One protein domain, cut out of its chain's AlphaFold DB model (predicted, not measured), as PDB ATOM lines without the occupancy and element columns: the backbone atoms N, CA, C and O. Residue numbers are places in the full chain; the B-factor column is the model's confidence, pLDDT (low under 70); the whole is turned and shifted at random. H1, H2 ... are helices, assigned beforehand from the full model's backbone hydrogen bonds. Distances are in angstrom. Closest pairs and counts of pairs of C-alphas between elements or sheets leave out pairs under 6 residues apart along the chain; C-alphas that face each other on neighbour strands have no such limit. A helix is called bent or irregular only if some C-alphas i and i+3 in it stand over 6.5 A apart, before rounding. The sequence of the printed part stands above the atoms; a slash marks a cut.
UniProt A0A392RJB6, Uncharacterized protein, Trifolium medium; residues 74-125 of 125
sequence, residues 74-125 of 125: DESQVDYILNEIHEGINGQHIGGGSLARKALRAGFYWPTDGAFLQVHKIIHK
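Overview. This is residues 74 to 125 of the 125 residues of an uncharacterized protein of Trifolium medium (UniProt A0A392RJB6). Two helices, H1 and H3, pack slantwise side by side and run the same way, and H2 crosses the later part of both. The printed part has 52 residues, 35 of them in the three named helices H1, H2 and H3, in that order along the chain, with no named strand; the class is all helix, and the helix packing is mostly crossed. The whole is compact, with a radius of gyration of the C-alphas of 9.9 A, and rounded, spanning 28 by 22 by 17 A.

Along the chain. H1, residues 75 to 87, begins at C-alpha 75 (160.502, 132.863, 143.916) and is 19.2 A long; it is only just irregular, C-alphas 76 and 79 being 7.0 A apart. H2, residues 96 to 105, is 14.3 A long. H3, residues 112 to 123, is 16.9 A long, ends at C-alpha 123 (165.095, 142.785, 130.901) and is irregular, C-alphas 113 and 116 being 7.4 A apart.

Arrangement. H1, with residues 81 to 86 alone, touches H2, about perpendicular at 81 degrees; the closest C-alphas, His 86 and Leu 99, are 6.9 A apart. H1 touches H3 at 36 degrees, only just steep, closest at C-alphas 79 and 118, 6.3 A. H3, with residues 119 to 123 alone, touches H2, opposite ways at a steep 69 degrees, only just short of perpendicular; the closest C-alphas, 96 and 119, are 5.6 A apart. Every O i to N i+4 pair is within hydrogen-bond range in H2, 7 of 9 in H1 and 5 of 8 in H3.

Size, cuts and confidence. The printed part has no cut, and both links are short. The farthest C-alphas, Asn 90 and Asp 113, are 29.4 A apart. The model's pLDDT is under 70 at residues 89 to 92, 112 to 118 and 123 to 125.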
ATOM      1  N   ASP A  74     157.721 134.708 147.484       88.75
ATOM      2  CA  ASP A  74     158.298 133.463 147.006       88.75
ATOM      3  C   ASP A  74     158.879 133.637 145.599       88.75
ATOM      4  O   ASP A  74     158.428 134.501 144.846       88.75
ATOM      5  N   GLU A  75     159.865 132.816 145.237       85.81
ATOM      6  CA  GLU A  75     160.502 132.863 143.916       85.81
ATOM      7  C   GLU A  75     159.495 132.690 142.773       85.81
ATOM      8  O   GLU A  75     159.611 133.371 141.755       85.81
ATOM      9  N   SER A  76     158.458 131.872 142.976       86.00
ATOM     10  CA  SER A  76     157.356 131.684 142.023       86.00
ATOM     11  C   SER A  76     156.583 132.972 141.697       86.00
ATOM     12  O   SER A  76     155.997 133.089 140.622       86.00
ATOM     13  N   GLN A  77     156.593 133.961 142.595       87.62
ATOM     14  CA  GLN A  77     155.894 135.240 142.429       87.62
ATOM     15  C   GLN A  77     156.797 136.349 141.876       87.62
ATOM     16  O   GLN A  77     156.292 137.378 141.419       87.62
ATOM     17  N   VAL A  78     158.122 136.172 141.922       88.75
ATOM     18  CA  VAL A  78     159.084 137.230 141.581       88.75
ATOM     19  C   VAL A  78     158.967 137.634 140.118       88.75
ATOM     20  O   VAL A  78     158.873 138.826 139.837       88.75
ATOM     21  N   ASP A  79     158.924 136.675 139.195       89.00
ATOM     22  CA  ASP A  79     158.875 136.977 137.762       89.00
ATOM     23  C   ASP A  79     157.625 137.791 137.405       89.00
ATOM     24  O   ASP A  79     157.718 138.767 136.665       89.00
ATOM     25  N   TYR A  80     156.466 137.448 137.975       89.50
ATOM     26  CA  TYR A  80     155.236 138.219 137.785       89.50
ATOM     27  C   TYR A  80     155.395 139.661 138.286       89.50
ATOM     28  O   TYR A  80     155.176 140.605 137.534       89.50
ATOM     29  N   ILE A  81     155.862 139.839 139.527       89.62
ATOM     30  CA  ILE A  81     156.064 141.168 140.128       89.62
ATOM     31  C   ILE A  81     157.052 142.002 139.303       89.62
ATOM     32  O   ILE A  81     156.835 143.192 139.087       89.62
ATOM     33  N   LEU A  82     158.148 141.394 138.848       88.44
ATOM     34  CA  LEU A  82     159.153 142.075 138.041       88.44
ATOM     35  C   LEU A  82     158.610 142.482 136.667       88.44
ATOM     36  O   LEU A  82     158.912 143.595 136.240       88.44
ATOM     37  N   ASN A  83     157.812 141.637 136.005       88.00
ATOM     38  CA  ASN A  83     157.169 141.985 134.733       88.00
ATOM     39  C   ASN A  83     156.199 143.157 134.905       88.00
ATOM     40  O   ASN A  83     156.325 144.141 134.189       88.00
ATOM     41  N   GLU A  84     155.326 143.123 135.914       88.56
ATOM     42  CA  GLU A  84     154.381 144.219 136.187       88.56
ATOM     43  C   GLU A  84     155.105 145.560 136.415       88.56
ATOM     44  O   GLU A  84     154.703 146.606 135.905       88.56
ATOM     45  N   ILE A  85     156.227 145.542 137.148       87.44
ATOM     46  CA  ILE A  85     157.047 146.742 137.387       87.44
ATOM     47  C   ILE A  85     157.777 147.190 136.113       87.44
ATOM     48  O   ILE A  85     157.998 148.389 135.922       87.44
ATOM     49  N   HIS A  86     158.205 146.246 135.275       84.62
ATOM     50  CA  HIS A  86     158.897 146.528 134.024       84.62
ATOM     51  C   HIS A  86     157.946 147.141 132.983       84.62
ATOM     52  O   HIS A  86     158.273 148.167 132.391       84.62
ATOM     53  N   GLU A  87     156.751 146.569 132.821       81.94
ATOM     54  CA  GLU A  87     155.760 146.957 131.811       81.94
ATOM     55  C   GLU A  87     154.947 148.199 132.207       81.94
ATOM     56  O   GLU A  87     154.665 149.047 131.360       81.94
ATOM     57  N   GLY A  88     154.630 148.376 133.493       75.06
ATOM     58  CA  GLY A  88     153.820 149.505 133.971       75.06
ATOM     59  C   GLY A  88     154.487 150.887 133.861       75.06
ATOM     60  O   GLY A  88     153.827 151.903 134.077       75.06
ATOM     61  N   ILE A  89     155.785 150.966 133.537       58.62
ATOM     62  CA  ILE A  89     156.556 152.220 133.463       58.62
ATOM     63  C   ILE A  89     156.895 152.537 132.004       58.62
ATOM     64  O   ILE A  89     158.048 152.408 131.607       58.62
ATOM     65  N   ASN A  90     155.902 152.948 131.205       58.59
ATOM     66  CA  ASN A  90     156.047 153.555 129.865       58.59
ATOM     67  C   ASN A  90     157.264 153.087 129.020       58.59
ATOM     68  O   ASN A  90     157.968 153.912 128.435       58.59
ATOM     69  N   GLY A  91     157.532 151.779 128.957       56.44
ATOM     70  CA  GLY A  91     158.573 151.205 128.096       56.44
ATOM     71  C   GLY A  91     159.996 151.739 128.312       56.44
ATOM     72  O   GLY A  91     160.787 151.750 127.371       56.44
ATOM     73  N   GLN A  92     160.360 152.214 129.509       61.88
ATOM     74  CA  GLN A  92     161.765 152.551 129.757       61.88
ATOM     75  C   GLN A  92     162.586 151.259 129.823       61.88
ATOM     76  O   GLN A  92     162.322 150.414 130.672       61.88
ATOM     77  N   HIS A  93     163.608 151.127 128.974       70.38
ATOM     78  CA  HIS A  93     164.603 150.052 129.058       70.38
ATOM     79  C   HIS A  93     165.375 150.156 130.387       70.38
ATOM     80  O   HIS A  93     166.402 150.828 130.500       70.38
ATOM     81  N   ILE A  94     164.831 149.549 131.439       73.31
ATOM     82  CA  ILE A  94     165.338 149.636 132.806       73.31
ATOM     83  C   ILE A  94     166.331 148.491 133.024       73.31
ATOM     84  O   ILE A  94     165.959 147.328 132.980       73.31
ATOM     85  N   GLY A  95     167.594 148.811 133.323       81.88
ATOM     86  CA  GLY A  95     168.601 147.796 133.665       81.88
ATOM     87  C   GLY A  95     168.326 147.056 134.990       81.88
ATOM     88  O   GLY A  95     167.588 147.539 135.853       81.88
ATOM     89  N   GLY A  96     168.990 145.909 135.191       83.44
ATOM     90  CA  GLY A  96     168.696 144.941 136.267       83.44
ATOM     91  C   GLY A  96     168.658 145.521 137.665       83.44
ATOM     92  O   GLY A  96     167.671 145.393 138.393       83.44
ATOM     93  N   GLY A  97     169.712 146.249 138.023       84.44
ATOM     94  CA  GLY A  97     169.790 146.894 139.330       84.44
ATOM     95  C   GLY A  97     168.688 147.932 139.563       84.44
ATOM     96  O   GLY A  97     168.272 148.138 140.703       84.44
ATOM     97  N   SER A  98     168.190 148.576 138.505       86.62
ATOM     98  CA  SER A  98     167.114 149.561 138.614       86.62
ATOM     99  C   SER A  98     165.756 148.883 138.813       86.62
ATOM    100  O   SER A  98     164.985 149.324 139.666       86.62
ATOM    101  N   LEU A  99     165.501 147.759 138.135       87.38
ATOM    102  CA  LEU A  99     164.280 146.973 138.321       87.38
ATOM    103  C   LEU A  99     164.188 146.390 139.744       87.38
ATOM    104  O   LEU A  99     163.193 146.597 140.437       87.38
ATOM    105  N   ALA A 100     165.269 145.779 140.238       86.06
ATOM    106  CA  ALA A 100     165.332 145.272 141.612       86.06
ATOM    107  C   ALA A 100     165.135 146.389 142.656       86.06
ATOM    108  O   ALA A 100     164.401 146.232 143.631       86.06
ATOM    109  N   ARG A 101     165.739 147.565 142.433       86.50
ATOM    110  CA  ARG A 101     165.552 148.732 143.309       86.50
ATOM    111  C   ARG A 101     164.114 149.246 143.290       86.50
ATOM    112  O   ARG A 101     163.625 149.682 144.330       86.50
ATOM    113  N   LYS A 102     163.440 149.209 142.139       88.12
ATOM    114  CA  LYS A 102     162.018 149.559 142.029       88.12
ATOM    115  C   LYS A 102     161.144 148.577 142.806       88.12
ATOM    116  O   LYS A 102     160.304 149.038 143.567       88.12
ATOM    117  N   ALA A 103     161.405 147.274 142.724       89.19
ATOM    118  CA  ALA A 103     160.683 146.278 143.518       89.19
ATOM    119  C   ALA A 103     160.865 146.481 145.033       89.19
ATOM    120  O   ALA A 103     159.886 146.482 145.778       89.19
ATOM    121  N   LEU A 104     162.092 146.773 145.482       88.94
ATOM    122  CA  LEU A 104     162.359 147.131 146.883       88.94
ATOM    123  C   LEU A 104     161.601 148.398 147.309       88.94
ATOM    124  O   LEU A 104     161.044 148.444 148.402       88.94
ATOM    125  N   ARG A 105     161.546 149.423 146.447       87.88
ATOM    126  CA  ARG A 105     160.768 150.652 146.699       87.88
ATOM    127  C   ARG A 105     159.259 150.411 146.705       87.88
ATOM    128  O   ARG A 105     158.562 151.080 147.456       87.88
ATOM    129  N   ALA A 106     158.778 149.458 145.913       88.38
ATOM    130  CA  ALA A 106     157.390 149.000 145.920       88.38
ATOM    131  C   ALA A 106     157.059 148.111 147.136       88.38
ATOM    132  O   ALA A 106     155.907 147.734 147.327       88.38
ATOM    133  N   GLY A 107     158.050 147.801 147.979       90.88
ATOM    134  CA  GLY A 107     157.854 147.078 149.229       90.88
ATOM    135  C   GLY A 107     158.011 145.564 149.119       90.88
ATOM    136  O   GLY A 107     157.574 144.867 150.028       90.88
ATOM    137  N   PHE A 108     158.627 145.039 148.056       91.56
ATOM    138  CA  PHE A 108     158.839 143.599 147.873       91.56
ATOM    139  C   PHE A 108     160.278 143.181 148.164       91.56
ATOM    140  O   PHE A 108     161.225 143.907 147.866       91.56
ATOM    141  N   TYR A 109     160.446 141.986 148.730       91.19
ATOM    142  CA  TYR A 109     161.747 141.404 149.038       91.19
ATOM    143  C   TYR A 109     161.799 139.904 148.730       91.19
ATOM    144  O   TYR A 109     160.919 139.149 149.134       91.19
ATOM    145  N   TRP A 110     162.893 139.478 148.102       90.56
ATOM    146  CA  TRP A 110     163.296 138.082 147.946       90.56
ATOM    147  C   TRP A 110     164.835 137.990 148.029       90.56
ATOM    148  O   TRP A 110     165.524 138.979 147.747       90.56
ATOM    149  N   PRO A 111     165.405 136.870 148.510       84.25
ATOM    150  CA  PRO A 111     166.843 136.704 148.673       84.25
ATOM    151  C   PRO A 111     167.574 136.629 147.330       84.25
ATOM    152  O   PRO A 111     167.040 136.215 146.305       84.25
ATOM    153  N   THR A 112     168.840 137.036 147.359       67.88
ATOM    154  CA  THR A 112     169.676 137.225 146.168       67.88
ATOM    155  C   THR A 112     170.122 135.943 145.483       67.88
ATOM    156  O   THR A 112     170.502 136.015 144.318       67.88
ATOM    157  N   ASP A 113     170.062 134.798 146.164       63.34
ATOM    158  CA  ASP A 113     170.605 133.534 145.653       63.34
ATOM    159  C   ASP A 113     169.899 133.076 144.350       63.34
ATOM    160  O   ASP A 113     170.533 132.433 143.519       63.34
ATOM    161  N   GLY A 114     168.655 133.522 144.099       54.84
ATOM    162  CA  GLY A 114     167.936 133.374 142.817       54.84
ATOM    163  C   GLY A 114     167.684 134.683 142.040       54.84
ATOM    164  O   GLY A 114     167.270 134.662 140.879       54.84
ATOM    165  N   ALA A 115     167.966 135.848 142.636       60.66
ATOM    166  CA  ALA A 115     167.517 137.143 142.114       60.66
ATOM    167  C   ALA A 115     168.221 137.589 140.821       60.66
ATOM    168  O   ALA A 115     167.622 138.290 140.005       60.66
ATOM    169  N   PHE A 116     169.486 137.205 140.621       60.62
ATOM    170  CA  PHE A 116     170.262 137.643 139.456       60.62
ATOM    171  C   PHE A 116     169.703 137.073 138.143       60.62
ATOM    172  O   PHE A 116     169.558 137.800 137.160       60.62
ATOM    173  N   LEU A 117     169.328 135.791 138.145       60.44
ATOM    174  CA  LEU A 117     168.798 135.108 136.963       60.44
ATOM    175  C   LEU A 117     167.396 135.606 136.594       60.44
ATOM    176  O   LEU A 117     167.105 135.781 135.414       60.44
ATOM    177  N   GLN A 118     166.543 135.859 137.587       68.88
ATOM    178  CA  GLN A 118     165.170 136.333 137.377       68.88
ATOM    179  C   GLN A 118     165.158 137.748 136.792       68.88
ATOM    180  O   GLN A 118     164.570 137.988 135.742       68.88
ATOM    181  N   VAL A 119     165.915 138.675 137.387       70.69
ATOM    182  CA  VAL A 119     166.002 140.060 136.902       70.69
ATOM    183  C   VAL A 119     166.593 140.138 135.487       70.69
ATOM    184  O   VAL A 119     166.115 140.925 134.673       70.69
ATOM    185  N   HIS A 120     167.597 139.312 135.169       70.31
ATOM    186  CA  HIS A 120     168.187 139.264 133.828       70.31
ATOM    187  C   HIS A 120     167.198 138.741 132.773       70.31
ATOM    188  O   HIS A 120     167.128 139.293 131.678       70.31
ATOM    189  N   LYS A 121     166.400 137.713 133.093       70.50
ATOM    190  CA  LYS A 121     165.374 137.176 132.180       70.50
ATOM    191  C   LYS A 121     164.325 138.218 131.792       70.50
ATOM    192  O   LYS A 121     163.893 138.219 130.646       70.50
ATOM    193  N   ILE A 122     163.915 139.083 132.723       73.50
ATOM    194  CA  ILE A 122     162.853 140.070 132.467       73.50
ATOM    195  C   ILE A 122     163.318 141.201 131.543       73.50
ATOM    196  O   ILE A 122     162.545 141.682 130.727       73.50
ATOM    197  N   ILE A 123     164.584 141.604 131.625       66.19
ATOM    198  CA  ILE A 123     165.095 142.785 130.901       66.19
ATOM    199  C   ILE A 123     165.432 142.497 129.439       66.19
ATOM    200  O   ILE A 123     165.535 143.420 128.634       66.19
ATOM    201  N   HIS A 124     165.616 141.224 129.098       66.50
ATOM    202  CA  HIS A 124     165.951 140.771 127.750       66.50
ATOM    203  C   HIS A 124     164.769 140.113 127.014       66.50
ATOM    204  O   HIS A 124     164.996 139.439 126.010       66.50
ATOM    205  N   LYS A 125     163.537 140.284 127.509       61.56
ATOM    206  CA  LYS A 125     162.307 140.016 126.748       61.56
ATOM    207  C   LYS A 125     161.977 141.199 125.844       61.56
ATOM    208  O   LYS A 125     161.552 140.927 124.704       61.56
TER     209      LYS A 125